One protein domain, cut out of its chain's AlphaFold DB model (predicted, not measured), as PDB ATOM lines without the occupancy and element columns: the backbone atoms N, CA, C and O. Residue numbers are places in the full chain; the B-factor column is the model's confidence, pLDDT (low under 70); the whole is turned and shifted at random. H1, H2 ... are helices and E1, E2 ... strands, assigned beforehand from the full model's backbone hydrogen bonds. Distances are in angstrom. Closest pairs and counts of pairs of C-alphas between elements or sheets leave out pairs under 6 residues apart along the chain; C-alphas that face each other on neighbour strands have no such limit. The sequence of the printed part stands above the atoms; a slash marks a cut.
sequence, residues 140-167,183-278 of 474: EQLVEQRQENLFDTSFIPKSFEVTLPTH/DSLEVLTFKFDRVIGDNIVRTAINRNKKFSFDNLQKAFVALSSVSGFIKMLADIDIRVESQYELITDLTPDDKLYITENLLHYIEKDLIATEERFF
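AT A GLANCE: This is residues 140 to 167 and 183 to 278 of the 474 residues of the protein "Type III restriction-modification system DNA endonuclease res" of Streptococcus sp. HSISS2 (UniProt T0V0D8). A small three-stranded sheet lies at one end of a rod, with the long helix H6 over one of its faces. H3 crosses H6, and the short helices H5 and H4 continue toward the other end, where H1 lies apart from the other helices. The printed part has 124 residues with six named helices and three named strands, in the order H1 E1 E2 H2 H3 H4 H5 E3 H6; the sheet, E1 E3 E2, is mixed, as is the class, helices and strands. It is compact, with a radius of gyration of the C-alphas of 15.8 A and spans of 53 by 23 by 22 A.

HOW THE PARTS SIT: E3, residues 237 to 242, is the inner strand. E1, residues 159 to 163, is its parallel neighbour at 11 degrees, with N 160 and O 237 within hydrogen-bond range at 2.9 A. E2, residues 186 to 191, is its antiparallel neighbour at 156 degrees, with N 188 and O 240 at 2.8 A. H6, residues 252 to 267, is on one face of this sheet, making two layers, helix on sheet, at a height of 9.3 A. H2, residues 192 to 195, only grazes the sheet. H3, residues 198 to 207, touches H6 at a steep tilt of 58 degrees; their closest C-alphas, Ala 204 and Glu 260, are 5.5 A apart. H5, residues 226 to 232, only just touches H3 and H4, residues 213 to 219, with 3 pairs of C-alphas within 8 A each; the closest are Asp 198 and Ile 230, 6.8 A, and Phe 213 and Val 226, 6.0 A. Every O i to N i+4 pair is within hydrogen-bond range in H3, H4, H5, H6 and H1, residues 140 to 146; H2 is too short for one.

IN THESE COORDINATES: H6 is 22.1 A long from first to last C-alpha, E2 17.1 A and E3 16.0 A. H1 begins at C-alpha 140 (48.682, 36.122, 36.796), and H6 ends at C-alpha 267 (37.898, 20.847, 45.407).

THE WHOLE: The two C-alphas farthest apart, Gln 145 and Asp 183, are 54.5 A apart. Residues 168 to 182 are not printed, and C-alphas 167 and 183 are 11.4 A apart across the cut. The link from H1 to E1, residues 147 to 158, is long. Mean pLDDT of the printed part is 82.9; residues under 70 include 146 to 155 and 271 to 275.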
ATOM      1  N   GLU A 140      48.914  35.187  37.908       74.25
ATOM      2  CA  GLU A 140      48.682  36.122  36.796       74.25
ATOM      3  C   GLU A 140      49.982  36.433  36.040       74.25
ATOM      4  O   GLU A 140      50.047  36.293  34.818       74.25
ATOM      5  N   GLN A 141      51.053  36.752  36.774       80.94
ATOM      6  CA  GLN A 141      52.372  37.027  36.194       80.94
ATOM      7  C   GLN A 141      52.963  35.803  35.481       80.94
ATOM      8  O   GLN A 141      53.615  35.952  34.447       80.94
ATOM      9  N   LEU A 142      52.744  34.592  36.007       77.19
ATOM     10  CA  LEU A 142      53.206  33.357  35.368       77.19
ATOM     11  C   LEU A 142      52.551  33.160  33.991       77.19
ATOM     12  O   LEU A 142      53.237  32.834  33.020       77.19
ATOM     13  N   VAL A 143      51.233  33.375  33.904       71.12
ATOM     14  CA  VAL A 143      50.470  33.250  32.653       71.12
ATOM     15  C   VAL A 143      50.928  34.287  31.626       71.12
ATOM     16  O   VAL A 143      51.126  33.945  30.461       71.12
ATOM     17  N   GLU A 144      51.162  35.533  32.050       74.19
ATOM     18  CA  GLU A 144      51.692  36.582  31.170       74.19
ATOM     19  C   GLU A 144      53.079  36.234  30.610       74.19
ATOM     20  O   GLU A 144      53.336  36.429  29.419       74.19
ATOM     21  N   GLN A 145      53.976  35.689  31.442       71.56
ATOM     22  CA  GLN A 145      55.342  35.356  31.029       71.56
ATOM     23  C   GLN A 145      55.417  34.181  30.052       71.56
ATOM     24  O   GLN A 145      56.265  34.194  29.160       71.56
ATOM     25  N   ARG A 146      54.555  33.169  30.200       67.19
ATOM     26  CA  ARG A 146      54.610  31.958  29.366       67.19
ATOM     27  C   ARG A 146      54.110  32.170  27.936       67.19
ATOM     28  O   ARG A 146      54.356  31.301  27.112       67.19
ATOM     29  N   GLN A 147      53.439  33.288  27.626       53.31
ATOM     30  CA  GLN A 147      52.878  33.615  26.296       53.31
ATOM     31  C   GLN A 147      52.090  32.470  25.616       53.31
ATOM     32  O   GLN A 147      51.838  32.499  24.412       53.31
ATOM     33  N   GLU A 148      51.653  31.476  26.388       49.16
ATOM     34  CA  GLU A 148      50.953  30.284  25.935       49.16
ATOM     35  C   GLU A 148      49.809  29.983  26.905       49.16
ATOM     36  O   GLU A 148      49.937  30.142  28.120       49.16
ATOM     37  N   ASN A 149      48.684  29.518  26.354       46.09
ATOM     38  CA  ASN A 149      47.509  29.039  27.087       46.09
ATOM     39  C   ASN A 149      47.804  27.695  27.784       46.09
ATOM     40  O   ASN A 149      47.111  26.702  27.554       46.09
ATOM     41  N   LEU A 150      48.870  27.621  28.578       49.59
ATOM     42  CA  LEU A 150      49.203  26.431  29.339       49.59
ATOM     43  C   LEU A 150      48.375  26.437  30.617       49.59
ATOM     44  O   LEU A 150      48.583  27.229  31.535       49.59
ATOM     45  N   PHE A 151      47.397  25.541  30.639       56.16
ATOM     46  CA  PHE A 151      46.682  25.183  31.845       56.16
ATOM     47  C   PHE A 151      47.666  24.541  32.814       56.16
ATOM     48  O   PHE A 151      48.196  23.471  32.527       56.16
ATOM     49  N   ASP A 152      47.897  25.165  33.963       56.44
ATOM     50  CA  ASP A 152      48.523  24.452  35.065       56.44
ATOM     51  C   ASP A 152      47.548  23.368  35.561       56.44
ATOM     52  O   ASP A 152      46.532  23.656  36.199       56.44
ATOM     53  N   THR A 153      47.817  22.119  35.174       60.84
ATOM     54  CA  THR A 153      47.058  20.927  35.571       60.84
ATOM     55  C   THR A 153      47.679  20.231  36.780       60.84
ATOM     56  O   THR A 153      47.273  19.114  37.072       60.84
ATOM     57  N   SER A 154      48.661  20.823  37.472       59.81
ATOM     58  CA  SER A 154      49.373  20.173  38.592       59.81
ATOM     59  C   SER A 154      48.447  19.660  39.707       59.81
ATOM     60  O   SER A 154      48.771  18.682  40.374       59.81
ATOM     61  N   PHE A 155      47.265  20.264  39.853       65.81
ATOM     62  CA  PHE A 155      46.223  19.888  40.817       65.81
ATOM     63  C   PHE A 155      45.221  18.846  40.292       65.81
ATOM     64  O   PHE A 155      44.363  18.374  41.035       65.81
ATOM     65  N   ILE A 156      45.280  18.504  39.002       78.31
ATOM     66  CA  ILE A 156      44.503  17.400  38.442       78.31
ATOM     67  C   ILE A 156      45.323  16.128  38.653       78.31
ATOM     68  O   ILE A 156      46.423  16.013  38.107       78.31
ATOM     69  N   PRO A 157      44.821  15.167  39.444       81.00
ATOM     70  CA  PRO A 157      45.580  13.968  39.738       81.00
ATOM     71  C   PRO A 157      45.795  13.149  38.463       81.00
ATOM     72  O   PRO A 157      44.897  13.032  37.632       81.00
ATOM     73  N   LYS A 158      46.976  12.535  38.322       86.31
ATOM     74  CA  LYS A 158      47.237  11.587  37.223       86.31
ATOM     75  C   LYS A 158      46.404  10.311  37.366       86.31
ATOM     76  O   LYS A 158      46.006   9.730  36.362       86.31
ATOM     77  N   SER A 159      46.120   9.898  38.603       90.06
ATOM     78  CA  SER A 159      45.265   8.754  38.908       90.06
ATOM     79  C   SER A 159      44.340   9.024  40.093       90.06
ATOM     80  O   SER A 159      44.677   9.785  40.999       90.06
ATOM     81  N   PHE A 160      43.165   8.399  40.093       94.00
ATOM     82  CA  PHE A 160      42.174   8.547  41.155       94.00
ATOM     83  C   PHE A 160      41.523   7.206  41.492       94.00
ATOM     84  O   PHE A 160      41.102   6.471  40.597       94.00
ATOM     85  N   GLU A 161      41.433   6.900  42.785       93.75
ATOM     86  CA  GLU A 161      40.858   5.657  43.296       93.75
ATOM     87  C   GLU A 161      39.557   5.929  44.054       93.75
ATOM     88  O   GLU A 161      39.478   6.856  44.865       93.75
ATOM     89  N   VAL A 162      38.525   5.133  43.776       92.94
ATOM     90  CA  VAL A 162      37.207   5.268  44.404       92.94
ATOM     91  C   VAL A 162      36.527   3.912  44.565       92.94
ATOM     92  O   VAL A 162      36.524   3.087  43.658       92.94
ATOM     93  N   THR A 163      35.890   3.698  45.711       92.69
ATOM     94  CA  THR A 163      35.068   2.510  45.973       92.69
ATOM     95  C   THR A 163      33.595   2.859  45.764       92.69
ATOM     96  O   THR A 163      33.100   3.841  46.332       92.69
ATOM     97  N   LEU A 164      32.880   2.077  44.948       89.69
ATOM     98  CA  LEU A 164      31.441   2.261  44.750       89.69
ATOM     99  C   LEU A 164      30.648   1.775  45.975       89.69
ATOM    100  O   LEU A 164      30.977   0.729  46.540       89.69
ATOM    101  N   PRO A 165      29.575   2.482  46.379       82.69
ATOM    102  CA  PRO A 165      28.681   1.997  47.418       82.69
ATOM    103  C   PRO A 165      28.021   0.698  46.953       82.69
ATOM    104  O   PRO A 165      27.346   0.667  45.925       82.69
ATOM    105  N   THR A 166      28.178  -0.383  47.710       75.00
ATOM    106  CA  THR A 166      27.450  -1.619  47.428       75.00
ATOM    107  C   THR A 166      25.967  -1.404  47.736       75.00
ATOM    108  O   THR A 166      25.602  -0.821  48.762       75.00
ATOM    109  N   HIS A 167      25.074  -1.862  46.852       55.19
ATOM    110  CA  HIS A 167      23.623  -1.833  47.075       55.19
ATOM    111  C   HIS A 167      23.213  -2.890  48.119       55.19
ATOM    112  O   HIS A 167      22.491  -3.840  47.835       55.19
ATOM    113  N   ASP A 183      30.906 -10.239  49.662       55.91
ATOM    114  CA  ASP A 183      31.131 -10.290  48.219       55.91
ATOM    115  C   ASP A 183      32.526  -9.704  47.942       55.91
ATOM    116  O   ASP A 183      32.919  -8.691  48.533       55.91
ATOM    117  N   SER A 184      33.325 -10.400  47.131       67.12
ATOM    118  CA  SER A 184      34.637  -9.910  46.719       67.12
ATOM    119  C   SER A 184      34.441  -8.715  45.793       67.12
ATOM    120  O   SER A 184      33.725  -8.816  44.801       67.12
ATOM    121  N   LEU A 185      35.059  -7.583  46.130       80.31
ATOM    122  CA  LEU A 185      35.099  -6.426  45.243       80.31
ATOM    123  C   LEU A 185      36.145  -6.665  44.156       80.31
ATOM    124  O   LEU A 185      37.279  -7.049  44.444       80.31
ATOM    125  N   GLU A 186      35.752  -6.400  42.921       86.06
ATOM    126  CA  GLU A 186      36.616  -6.398  41.753       86.06
ATOM    127  C   GLU A 186      37.168  -4.991  41.502       86.06
ATOM    128  O   GLU A 186      36.551  -3.975  41.844       86.06
ATOM    129  N   VAL A 187      38.352  -4.932  40.891       90.38
ATOM    130  CA  VAL A 187      39.042  -3.678  40.565       90.38
ATOM    131  C   VAL A 187      38.945  -3.417  39.066       90.38
ATOM    132  O   VAL A 187      39.507  -4.152  38.254       90.38
ATOM    133  N   LEU A 188      38.287  -2.321  38.702       91.56
ATOM    134  CA  LEU A 188      38.178  -1.836  37.329       91.56
ATOM    135  C   LEU A 188      39.119  -0.650  37.113       91.56
ATOM    136  O   LEU A 188      39.090   0.303  37.886       91.56
ATOM    137  N   THR A 189      39.898  -0.661  36.029       93.38
ATOM    138  CA  THR A 189      40.808   0.447  35.687       93.38
ATOM    139  C   THR A 189      40.537   0.973  34.283       93.38
ATOM    140  O   THR A 189      40.449   0.189  33.336       93.38
ATOM    141  N   PHE A 190      40.413   2.293  34.124       94.56
ATOM    142  CA  PHE A 190      40.153   2.927  32.828       94.56
ATOM    143  C   PHE A 190      40.575   4.401  32.766       94.56
ATOM    144  O   PHE A 190      40.679   5.073  33.785       94.56
ATOM    145  N   LYS A 191      40.742   4.926  31.545       94.31
ATOM    146  CA  LYS A 191      40.893   6.371  31.294       94.31
ATOM    147  C   LYS A 191      39.548   7.085  31.392       94.31
ATOM    148  O   LYS A 191      38.565   6.617  30.810       94.31
ATOM    149  N   PHE A 192      39.514   8.214  32.096       94.62
ATOM    150  CA  PHE A 192      38.285   8.933  32.437       94.62
ATOM    151  C   PHE A 192      37.395   9.236  31.215       94.62
ATOM    152  O   PHE A 192      36.215   8.873  31.219       94.62
ATOM    153  N   ASP A 193      37.955   9.797  30.135       92.94
ATOM    154  CA  ASP A 193      37.200  10.175  28.925       92.94
ATOM    155  C   ASP A 193      36.622   8.995  28.125       92.94
ATOM    156  O   ASP A 193      35.700   9.164  27.323       92.94
ATOM    157  N   ARG A 194      37.141   7.779  28.337       93.62
ATOM    158  CA  ARG A 194      36.691   6.575  27.626       93.62
ATOM    159  C   ARG A 194      35.392   6.018  28.184       93.62
ATOM    160  O   ARG A 194      34.682   5.320  27.464       93.62
ATOM    161  N   VAL A 195      35.088   6.302  29.450       93.81
ATOM    162  CA  VAL A 195      33.971   5.682  30.183       93.81
ATOM    163  C   VAL A 195      32.958   6.715  30.668       93.81
ATOM    164  O   VAL A 195      31.749   6.436  30.660       93.81
ATOM    165  N   ILE A 196      33.432   7.898  31.068       95.44
ATOM    166  CA  ILE A 196      32.626   8.996  31.594       95.44
ATOM    167  C   ILE A 196      32.399  10.031  30.489       95.44
ATOM    168  O   ILE A 196      33.328  10.672  30.013       95.44
ATOM    169  N   GLY A 197      31.142  10.204  30.076       94.31
ATOM    170  CA  GLY A 197      30.781  11.181  29.049       94.31
ATOM    171  C   GLY A 197      30.648  12.607  29.592       94.31
ATOM    172  O   GLY A 197      30.225  12.811  30.733       94.31
ATOM    173  N   ASP A 198      30.899  13.605  28.740       94.56
ATOM    174  CA  ASP A 198      30.782  15.040  29.049       94.56
ATOM    175  C   ASP A 198      29.469  15.426  29.751       94.56
ATOM    176  O   ASP A 198      29.442  16.335  30.580       94.56
ATOM    177  N   ASN A 199      28.355  14.768  29.421       94.94
ATOM    178  CA  ASN A 199      27.049  15.023  30.031       94.94
ATOM    179  C   ASN A 199      27.013  14.661  31.527       94.94
ATOM    180  O   ASN A 199      26.382  15.376  32.309       94.94
ATOM    181  N   ILE A 200      27.707  13.594  31.929       96.25
ATOM    182  CA  ILE A 200      27.856  13.197  33.334       96.25
ATOM    183  C   ILE A 200      28.737  14.214  34.058       96.25
ATOM    184  O   ILE A 200      28.333  14.740  35.096       96.25
ATOM    185  N   VAL A 201      29.866  14.598  33.454       95.12
ATOM    186  CA  VAL A 201      30.778  15.602  34.026       95.12
ATOM    187  C   VAL A 201      30.081  16.946  34.227       95.12
ATOM    188  O   VAL A 201      30.158  17.536  35.302       95.12
ATOM    189  N   ARG A 202      29.312  17.410  33.235       94.19
ATOM    190  CA  ARG A 202      28.497  18.631  33.357       94.19
ATOM    191  C   ARG A 202      27.465  18.530  34.470       94.19
ATOM    192  O   ARG A 202      27.221  19.520  35.155       94.19
ATOM    193  N   THR A 203      26.854  17.361  34.647       95.19
ATOM    194  CA  THR A 203      25.879  17.135  35.719       95.19
ATOM    195  C   THR A 203      26.546  17.257  37.088       95.19
ATOM    196  O   THR A 203      26.036  17.994  37.931       95.19
ATOM    197  N   ALA A 204      27.708  16.629  37.280       94.69
ATOM    198  CA  ALA A 204      28.488  16.726  38.513       94.69
ATOM    199  C   ALA A 204      28.931  18.173  38.805       94.69
ATOM    200  O   ALA A 204      28.698  18.686  39.899       94.69
ATOM    201  N   ILE A 205      29.473  18.876  37.800       93.19
ATOM    202  CA  ILE A 205      29.870  20.291  37.911       93.19
ATOM    203  C   ILE A 205      28.679  21.165  38.318       93.19
ATOM    204  O   ILE A 205      28.787  21.971  39.236       93.19
ATOM    205  N   ASN A 206      27.515  20.990  37.686       91.19
ATOM    206  CA  ASN A 206      26.324  21.783  38.004       91.19
ATOM    207  C   ASN A 206      25.786  21.522  39.420       91.19
ATOM    208  O   ASN A 206      25.132  22.395  39.994       91.19
ATOM    209  N   ARG A 207      26.042  20.337  39.989       92.56
ATOM    210  CA  ARG A 207      25.677  19.994  41.371       92.56
ATOM    211  C   ARG A 207      26.659  20.551  42.401       92.56
ATOM    212  O   ARG A 207      26.259  20.763  43.544       92.56
ATOM    213  N   ASN A 208      27.895  20.864  42.007       88.12
ATOM    214  CA  ASN A 208      28.895  21.466  42.883       88.12
ATOM    215  C   ASN A 208      29.140  22.949  42.543       88.12
ATOM    216  O   ASN A 208      29.886  23.294  41.629       88.12
ATOM    217  N   LYS A 209      28.581  23.861  43.354       84.75
ATOM    218  CA  LYS A 209      28.729  25.322  43.170       84.75
ATOM    219  C   LYS A 209      30.189  25.797  43.147       84.75
ATOM    220  O   LYS A 209      30.466  26.859  42.585       84.75
ATOM    221  N   LYS A 210      31.123  25.040  43.729       85.25
ATOM    222  CA  LYS A 210      32.559  25.353  43.706       85.25
ATOM    223  C   LYS A 210      33.160  25.266  42.307       85.25
ATOM    224  O   LYS A 210      34.066  26.028  42.021       85.25
ATOM    225  N   PHE A 211      32.577  24.468  41.414       87.56
ATOM    226  CA  PHE A 211      33.004  24.318  40.019       87.56
ATOM    227  C   PHE A 211      32.202  25.204  39.051       87.56
ATOM    228  O   PHE A 211      32.173  24.957  37.844       87.56
ATOM    229  N   SER A 212      31.535  26.252  39.549       87.50
ATOM    230  CA  SER A 212      30.942  27.266  38.669       87.50
ATOM    231  C   SER A 212      32.006  27.867  37.744       87.50
ATOM    232  O   SER A 212      33.176  27.947  38.117       87.50
ATOM    233  N   PHE A 213      31.615  28.312  36.546       86.75
ATOM    234  CA  PHE A 213      32.590  28.854  35.596       86.75
ATOM    235  C   PHE A 213      33.369  30.052  36.160       86.75
ATOM    236  O   PHE A 213      34.555  30.146  35.902       86.75
ATOM    237  N   ASP A 214      32.747  30.902  36.982       82.88
ATOM    238  CA  ASP A 214      33.428  32.010  37.671       82.88
ATOM    239  C   ASP A 214      34.536  31.513  38.618       82.88
ATOM    240  O   ASP A 214      35.660  32.006  38.583       82.88
ATOM    241  N   ASN A 215      34.258  30.476  39.415       81.69
ATOM    242  CA  ASN A 215      35.255  29.882  40.311       81.69
ATOM    243  C   ASN A 215      36.344  29.122  39.546       81.69
ATOM    244  O   ASN A 215      37.511  29.175  39.922       81.69
ATOM    245  N   LEU A 216      35.975  28.440  38.460       81.12
ATOM    246  CA  LEU A 216      36.930  27.778  37.579       81.12
ATOM    247  C   LEU A 216      37.819  28.797  36.867       81.12
ATOM    248  O   LEU A 216      39.020  28.606  36.821       81.12
ATOM    249  N   GLN A 217      37.267  29.892  36.352       76.94
ATOM    250  CA  GLN A 217      38.047  30.950  35.710       76.94
ATOM    251  C   GLN A 217      39.000  31.619  36.704       76.94
ATOM    252  O   GLN A 217      40.133  31.927  36.346       76.94
ATOM    253  N   LYS A 218      38.574  31.787  37.962       72.69
ATOM    254  CA  LYS A 218      39.476  32.199  39.039       72.69
ATOM    255  C   LYS A 218      40.595  31.177  39.197       72.69
ATOM    256  O   LYS A 218      41.742  31.548  39.044       72.69
ATOM    257  N   ALA A 219      40.306  29.897  39.404       70.88
ATOM    258  CA  ALA A 219      41.345  28.874  39.577       70.88
ATOM    259  C   ALA A 219      42.221  28.620  38.328       70.88
ATOM    260  O   ALA A 219      43.342  28.130  38.459       70.88
ATOM    261  N   PHE A 220      41.718  28.946  37.135       72.44
ATOM    262  CA  PHE A 220      42.323  28.684  35.832       72.44
ATOM    263  C   PHE A 220      42.168  29.918  34.920       72.44
ATOM    264  O   PHE A 220      41.220  30.021  34.142       72.44
ATOM    265  N   VAL A 221      43.119  30.853  34.969       63.59
ATOM    266  CA  VAL A 221      43.049  32.150  34.253       63.59
ATOM    267  C   VAL A 221      42.973  31.959  32.732       63.59
ATOM    268  O   VAL A 221      42.268  32.702  32.052       63.59
ATOM    269  N   ALA A 222      43.617  30.918  32.190       65.75
ATOM    270  CA  ALA A 222      43.559  30.571  30.764       65.75
ATOM    271  C   ALA A 222      42.285  29.793  30.350       65.75
ATOM    272  O   ALA A 222      42.122  29.422  29.183       65.75
ATOM    273  N   LEU A 223      41.362  29.513  31.280       74.81
ATOM    274  CA  LEU A 223      40.167  28.720  31.008       74.81
ATOM    275  C   LEU A 223      39.086  29.517  30.303       74.81
ATOM    276  O   LEU A 223      38.356  30.307  30.890       74.81
ATOM    277  N   SER A 224      38.915  29.206  29.023       77.69
ATOM    278  CA  SER A 224      37.921  29.850  28.173       77.69
ATOM    279  C   SER A 224      36.492  29.341  28.385       77.69
ATOM    280  O   SER A 224      35.543  30.017  27.995       77.69
ATOM    281  N   SER A 225      36.301  28.136  28.943       87.44
ATOM    282  CA  SER A 225      34.966  27.553  29.154       87.44
ATOM    283  C   SER A 225      34.968  26.339  30.092       87.44
ATOM    284  O   SER A 225      35.978  25.656  30.239       87.44
ATOM    285  N   VAL A 226      33.787  25.976  30.615       88.19
ATOM    286  CA  VAL A 226      33.564  24.694  31.323       88.19
ATOM    287  C   VAL A 226      33.946  23.492  30.450       88.19
ATOM    288  O   VAL A 226      34.475  22.507  30.946       88.19
ATOM    289  N   SER A 227      33.732  23.575  29.133       89.38
ATOM    290  CA  SER A 227      34.166  22.534  28.191       89.38
ATOM    291  C   SER A 227      35.688  22.369  28.164       89.38
ATOM    292  O   SER A 227      36.170  21.261  27.953       89.38
ATOM    293  N   GLY A 228      36.440  23.454  28.372       86.75
ATOM    294  CA  GLY A 228      37.891  23.397  28.543       86.75
ATOM    295  C   GLY A 228      38.275  22.572  29.767       86.75
ATOM    296  O   GLY A 228      39.118  21.693  29.657       86.75
ATOM    297  N   PHE A 229      37.580  22.770  30.890       88.38
ATOM    298  CA  PHE A 229      37.866  22.064  32.139       88.38
ATOM    299  C   PHE A 229      37.557  20.568  32.020       88.38
ATOM    300  O   PHE A 229      38.356  19.741  32.436       88.38
ATOM    301  N   ILE A 230      36.453  20.206  31.356       91.00
ATOM    302  CA  ILE A 230      36.111  18.799  31.087       91.00
ATOM    303  C   ILE A 230      37.232  18.093  30.310       91.00
ATOM    304  O   ILE A 230      37.588  16.968  30.643       91.00
ATOM    305  N   LYS A 231      37.838  18.764  29.321       88.62
ATOM    306  CA  LYS A 231      38.970  18.202  28.567       88.62
ATOM    307  C   LYS A 231      40.209  17.977  29.431       88.62
ATOM    308  O   LYS A 231      40.968  17.061  29.144       88.62
ATOM    309  N   MET A 232      40.414  18.781  30.473       86.00
ATOM    310  CA  MET A 232      41.554  18.615  31.381       86.00
ATOM    311  C   MET A 232      41.438  17.342  32.232       86.00
ATOM    312  O   MET A 232      42.455  16.801  32.646       86.00
ATOM    313  N   LEU A 233      40.222  16.829  32.457       90.38
ATOM    314  CA  LEU A 233      39.992  15.584  33.200       90.38
ATOM    315  C   LEU A 233      40.185  14.320  32.346       90.38
ATOM    316  O   LEU A 233      40.052  13.213  32.858       90.38
ATOM    317  N   ALA A 234      40.455  14.460  31.044       88.06
ATOM    318  CA  ALA A 234      40.348  13.355  30.097       88.06
ATOM    319  C   ALA A 234      41.354  12.218  30.342       88.06
ATOM    320  O   ALA A 234      40.989  11.048  30.234       88.06
ATOM    321  N   ASP A 235      42.600  12.560  30.687       88.44
ATOM    322  CA  ASP A 235      43.718  11.606  30.758       88.44
ATOM    323  C   ASP A 235      43.923  10.973  32.148       88.44
ATOM    324  O   ASP A 235      44.906  10.270  32.377       88.44
ATOM    325  N   ILE A 236      42.997  11.191  33.085       92.88
ATOM    326  CA  ILE A 236      43.097  10.642  34.442       92.88
ATOM    327  C   ILE A 236      42.874   9.125  34.405       92.88
ATOM    328  O   ILE A 236      41.884   8.645  33.843       92.88
ATOM    329  N   ASP A 237      43.774   8.375  35.040       94.56
ATOM    330  CA  ASP A 237      43.623   6.938  35.270       94.56
ATOM    331  C   ASP A 237      42.716   6.680  36.482       94.56
ATOM    332  O   ASP A 237      43.072   6.967  37.624       94.56
ATOM    333  N   ILE A 238      41.527   6.133  36.247       96.44
ATOM    334  CA  ILE A 238      40.543   5.839  37.290       96.44
ATOM    335  C   ILE A 238      40.640   4.372  37.680       96.44
ATOM    336  O   ILE A 238      40.556   3.496  36.820       96.44
ATOM    337  N   ARG A 239      40.769   4.124  38.983       95.69
ATOM    338  CA  ARG A 239      40.682   2.807  39.607       95.69
ATOM    339  C   ARG A 239      39.420   2.741  40.463       95.69
ATOM    340  O   ARG A 239      39.254   3.530  41.389       95.69
ATOM    341  N   VAL A 240      38.518   1.824  40.137       93.56
ATOM    342  CA  VAL A 240      37.223   1.679  40.806       93.56
ATOM    343  C   VAL A 240      37.128   0.310  41.450       93.56
ATOM    344  O   VAL A 240      37.190  -0.701  40.755       93.56
ATOM    345  N   GLU A 241      36.933   0.277  42.763       92.38
ATOM    346  CA  GLU A 241      36.568  -0.948  43.474       92.38
ATOM    347  C   GLU A 241      35.044  -1.095  43.470       92.38
ATOM    348  O   GLU A 241      34.322  -0.197  43.916       92.38
ATOM    349  N   SER A 242      34.526  -2.201  42.931       89.44
ATOM    350  CA  SER A 242      33.082  -2.409  42.790       89.44
ATOM    351  C   SER A 242      32.686  -3.883  42.760       89.44
ATOM    352  O   SER A 242      33.524  -4.762  42.628       89.44
ATOM    353  N   GLN A 243      31.386  -4.157  42.834       87.75
ATOM    354  CA  GLN A 243      30.820  -5.498  42.628       87.75
ATOM    355  C   GLN A 243      30.742  -5.919  41.143       87.75
ATOM    356  O   GLN A 243      30.247  -7.000  40.842       87.75
ATOM    357  N   TYR A 244      31.136  -5.044  40.212       87.94
ATOM    358  CA  TYR A 244      31.052  -5.295  38.775       87.94
ATOM    359  C   TYR A 244      32.349  -5.898  38.238       87.94
ATOM    360  O   TYR A 244      33.433  -5.401  38.531       87.94
ATOM    361  N   GLU A 245      32.229  -6.909  37.376       84.62
ATOM    362  CA  GLU A 245      33.374  -7.529  36.695       84.62
ATOM    363  C   GLU A 245      33.784  -6.766  35.423       84.62
ATOM    364  O   GLU A 245      34.947  -6.806  35.019       84.62
ATOM    365  N   LEU A 246      32.847  -6.059  34.773       88.06
ATOM    366  CA  LEU A 246      33.096  -5.338  33.525       88.06
ATOM    367  C   LEU A 246      32.779  -3.845  33.648       88.06
ATOM    368  O   LEU A 246      31.763  -3.427  34.195       88.06
ATOM    369  N   ILE A 247      33.605  -3.021  32.999       88.00
ATOM    370  CA  ILE A 247      33.416  -1.562  32.898       88.00
ATOM    371  C   ILE A 247      32.068  -1.199  32.250       88.00
ATOM    372  O   ILE A 247      31.488  -0.152  32.544       88.00
ATOM    373  N   THR A 248      31.559  -2.051  31.356       89.94
ATOM    374  CA  THR A 248      30.268  -1.852  30.681       89.94
ATOM    375  C   THR A 248      29.074  -1.911  31.623       89.94
ATOM    376  O   THR A 248      28.016  -1.401  31.260       89.94
ATOM    377  N   ASP A 249      29.248  -2.491  32.811       91.31
ATOM    378  CA  ASP A 249      28.171  -2.691  33.781       91.31
ATOM    379  C   ASP A 249      27.961  -1.460  34.674       91.31
ATOM    380  O   ASP A 249      26.930  -1.347  35.336       91.31
ATOM    381  N   LEU A 250      28.896  -0.499  34.637       91.81
ATOM    382  CA  LEU A 250      28.784   0.770  35.352       91.81
ATOM    383  C   LEU A 250      27.565   1.561  34.873       91.81
ATOM    384  O   LEU A 250      27.485   1.999  33.714       91.81
ATOM    385  N   THR A 251      26.644   1.815  35.796       93.75
ATOM    386  CA  THR A 251      25.435   2.588  35.530       93.75
ATOM    387  C   THR A 251      25.747   4.086  35.404       93.75
ATOM    388  O   THR A 251      26.811   4.555  35.820       93.75
ATOM    389  N   PRO A 252      24.836   4.897  34.833       93.81
ATOM    390  CA  PRO A 252      24.997   6.349  34.828       93.81
ATOM    391  C   PRO A 252      25.173   6.961  36.228       93.81
ATOM    392  O   PRO A 252      25.909   7.939  36.355       93.81
ATOM    393  N   ASP A 253      24.543   6.383  37.255       93.81
ATOM    394  CA  ASP A 253      24.655   6.856  38.637       93.81
ATOM    395  C   ASP A 253      26.029   6.520  39.235       93.81
ATOM    396  O   ASP A 253      26.629   7.383  39.873       93.81
ATOM    397  N   ASP A 254      26.594   5.343  38.937       94.62
ATOM    398  CA  ASP A 254      27.967   4.992  39.338       94.62
ATOM    399  C   ASP A 254      28.985   5.951  38.721       94.62
ATOM    400  O   ASP A 254      29.863   6.492  39.393       94.62
ATOM    401  N   LYS A 255      28.836   6.218  37.419       95.94
ATOM    402  CA  LYS A 255      29.686   7.161  36.680       95.94
ATOM    403  C   LYS A 255      29.600   8.570  37.259       95.94
ATOM    404  O   LYS A 255      30.612   9.269  37.354       95.94
ATOM    405  N   LEU A 256      28.398   8.991  37.645       96.38
ATOM    406  CA  LEU A 256      28.180  10.276  38.294       96.38
ATOM    407  C   LEU A 256      28.830  10.314  39.679       96.38
ATOM    408  O   LEU A 256      29.542  11.271  39.963       96.38
ATOM    409  N   TYR A 257      28.677   9.262  40.483       95.62
ATOM    410  CA  TYR A 257      29.297   9.138  41.801       95.62
ATOM    411  C   TYR A 257      30.830   9.192  41.735       95.62
ATOM    412  O   TYR A 257      31.455   9.937  42.491       95.62
ATOM    413  N   ILE A 258      31.446   8.460  40.798       95.62
ATOM    414  CA  ILE A 258      32.896   8.510  40.538       95.62
ATOM    415  C   ILE A 258      33.322   9.950  40.234       95.62
ATOM    416  O   ILE A 258      34.280  10.459  40.814       95.62
ATOM    417  N   THR A 259      32.576  10.624  39.355       96.38
ATOM    418  CA  THR A 259      32.878  12.001  38.956       96.38
ATOM    419  C   THR A 259      32.721  12.980  40.119       96.38
ATOM    420  O   THR A 259      33.569  13.845  40.302       96.38
ATOM    421  N   GLU A 260      31.668  12.854  40.927       94.75
ATOM    422  CA  GLU A 260      31.439  13.706  42.099       94.75
ATOM    423  C   GLU A 260      32.552  13.529  43.149       94.75
ATOM    424  O   GLU A 260      33.033  14.525  43.689       94.75
ATOM    425  N   ASN A 261      33.034  12.300  43.374       94.25
ATOM    426  CA  ASN A 261      34.171  12.036  44.265       94.25
ATOM    427  C   ASN A 261      35.483  12.622  43.727       94.25
ATOM    428  O   ASN A 261      36.230  13.235  44.488       94.25
ATOM    429  N   LEU A 262      35.740  12.500  42.420       93.50
ATOM    430  CA  LEU A 262      36.899  13.123  41.779       93.50
ATOM    431  C   LEU A 262      36.857  14.652  41.916       93.50
ATOM    432  O   LEU A 262      37.847  15.269  42.303       93.50
ATOM    433  N   LEU A 263      35.710  15.281  41.640       92.00
ATOM    434  CA  LEU A 263      35.561  16.728  41.807       92.00
ATOM    435  C   LEU A 263      35.724  17.139  43.275       92.00
ATOM    436  O   LEU A 263      36.355  18.154  43.545       92.00
ATOM    437  N   HIS A 264      35.214  16.360  44.228       89.38
ATOM    438  CA  HIS A 264      35.412  16.640  45.650       89.38
ATOM    439  C   HIS A 264      36.884  16.521  46.079       89.38
ATOM    440  O   HIS A 264      37.350  17.294  46.914       89.38
ATOM    441  N   TYR A 265      37.632  15.587  45.490       87.56
ATOM    442  CA  TYR A 265      39.075  15.484  45.690       87.56
ATOM    443  C   TYR A 265      39.794  16.745  45.185       87.56
ATOM    444  O   TYR A 265      40.530  17.365  45.949       87.56
ATOM    445  N   ILE A 266      39.492  17.176  43.955       86.19
ATOM    446  CA  ILE A 266      40.067  18.385  43.335       86.19
ATOM    447  C   ILE A 266      39.629  19.668  44.071       86.19
ATOM    448  O   ILE A 266      40.359  20.656  44.088       86.19
ATOM    449  N   GLU A 267      38.450  19.678  44.705       83.31
ATOM    450  CA  GLU A 267      37.898  20.847  45.407       83.31
ATOM    451  C   GLU A 267      38.851  21.408  46.469       83.31
ATOM    452  O   GLU A 267      38.922  22.624  46.645       83.31
ATOM    453  N   LYS A 268      39.596  20.535  47.158       71.50
ATOM    454  CA  LYS A 268      40.541  20.929  48.216       71.50
ATOM    455  C   LYS A 268      41.659  21.821  47.693       71.50
ATOM    456  O   LYS A 268      42.093  22.728  48.396       71.50
ATOM    457  N   ASP A 269      42.063  21.579  46.455       68.56
ATOM    458  CA  ASP A 269      43.150  22.293  45.806       68.56
ATOM    459  C   ASP A 269      42.651  23.477  44.981       68.56
ATOM    460  O   ASP A 269      43.455  24.278  44.515       68.56
ATOM    461  N   LEU A 270      41.332  23.659  44.855       71.31
ATOM    462  CA  LEU A 270      40.649  24.787  44.212       71.31
ATOM    463  C   LEU A 270      40.730  26.064  45.087       71.31
ATOM    464  O   LEU A 270      39.732  26.713  45.395       71.31
ATOM    465  N   ILE A 271      41.947  26.401  45.526       60.03
ATOM    466  CA  ILE A 271      42.315  27.631  46.239       60.03
ATOM    467  C   ILE A 271      42.143  28.827  45.291       60.03
ATOM    468  O   ILE A 271      42.397  28.715  44.089       60.03
ATOM    469  N   ALA A 272      41.717  29.975  45.826       58.16
ATOM    470  CA  ALA A 272      41.647  31.220  45.068       58.16
ATOM    471  C   ALA A 272      43.025  31.572  44.478       58.16
ATOM    472  O   ALA A 272      44.050  31.488  45.149       58.16
ATOM    473  N   THR A 273      43.049  31.989  43.216       54.34
ATOM    474  CA  THR A 273      44.267  32.370  42.480       54.34
ATOM    475  C   THR A 273      45.076  33.466  43.148       54.34
ATOM    476  O   THR A 273      46.295  33.473  43.013       54.34
ATOM    477  N   GLU A 274      44.407  34.347  43.892       52.91
ATOM    478  CA  GLU A 274      45.016  35.451  44.637       52.91
ATOM    479  C   GLU A 274      46.031  34.977  45.696       52.91
ATOM    480  O   GLU A 274      46.867  35.762  46.134       52.91
ATOM    481  N   GLU A 275      46.002  33.695  46.082       61.62
ATOM    482  CA  GLU A 275      46.926  33.106  47.061       61.62
ATOM    483  C   GLU A 275      47.960  32.155  46.435       61.62
ATOM    484  O   GLU A 275      48.803  31.607  47.151       61.62
ATOM    485  N   ARG A 276      47.927  31.933  45.112       72.88
ATOM    486  CA  ARG A 276      48.847  31.003  44.440       72.88
ATOM    487  C   ARG A 276      50.076  31.719  43.897       72.88
ATOM    488  O   ARG A 276      49.979  32.641  43.083       72.88
ATOM    489  N   PHE A 277      51.236  31.213  44.296       82.56
ATOM    490  CA  PHE A 277      52.535  31.700  43.866       82.56
ATOM    491  C   PHE A 277      53.342  30.591  43.201       82.56
ATOM    492  O   PHE A 277      53.105  29.413  43.440       82.56
ATOM    493  N   PHE A 278      54.307  30.989  42.381       86.25
ATOM    494  CA  PHE A 278      55.196  30.107  41.632       86.25
ATOM    495  C   PHE A 278      56.596  30.709  41.605       86.25
ATOM    496  O   PHE A 278      56.758  31.927  41.643       86.25
TER     497      PHE A 278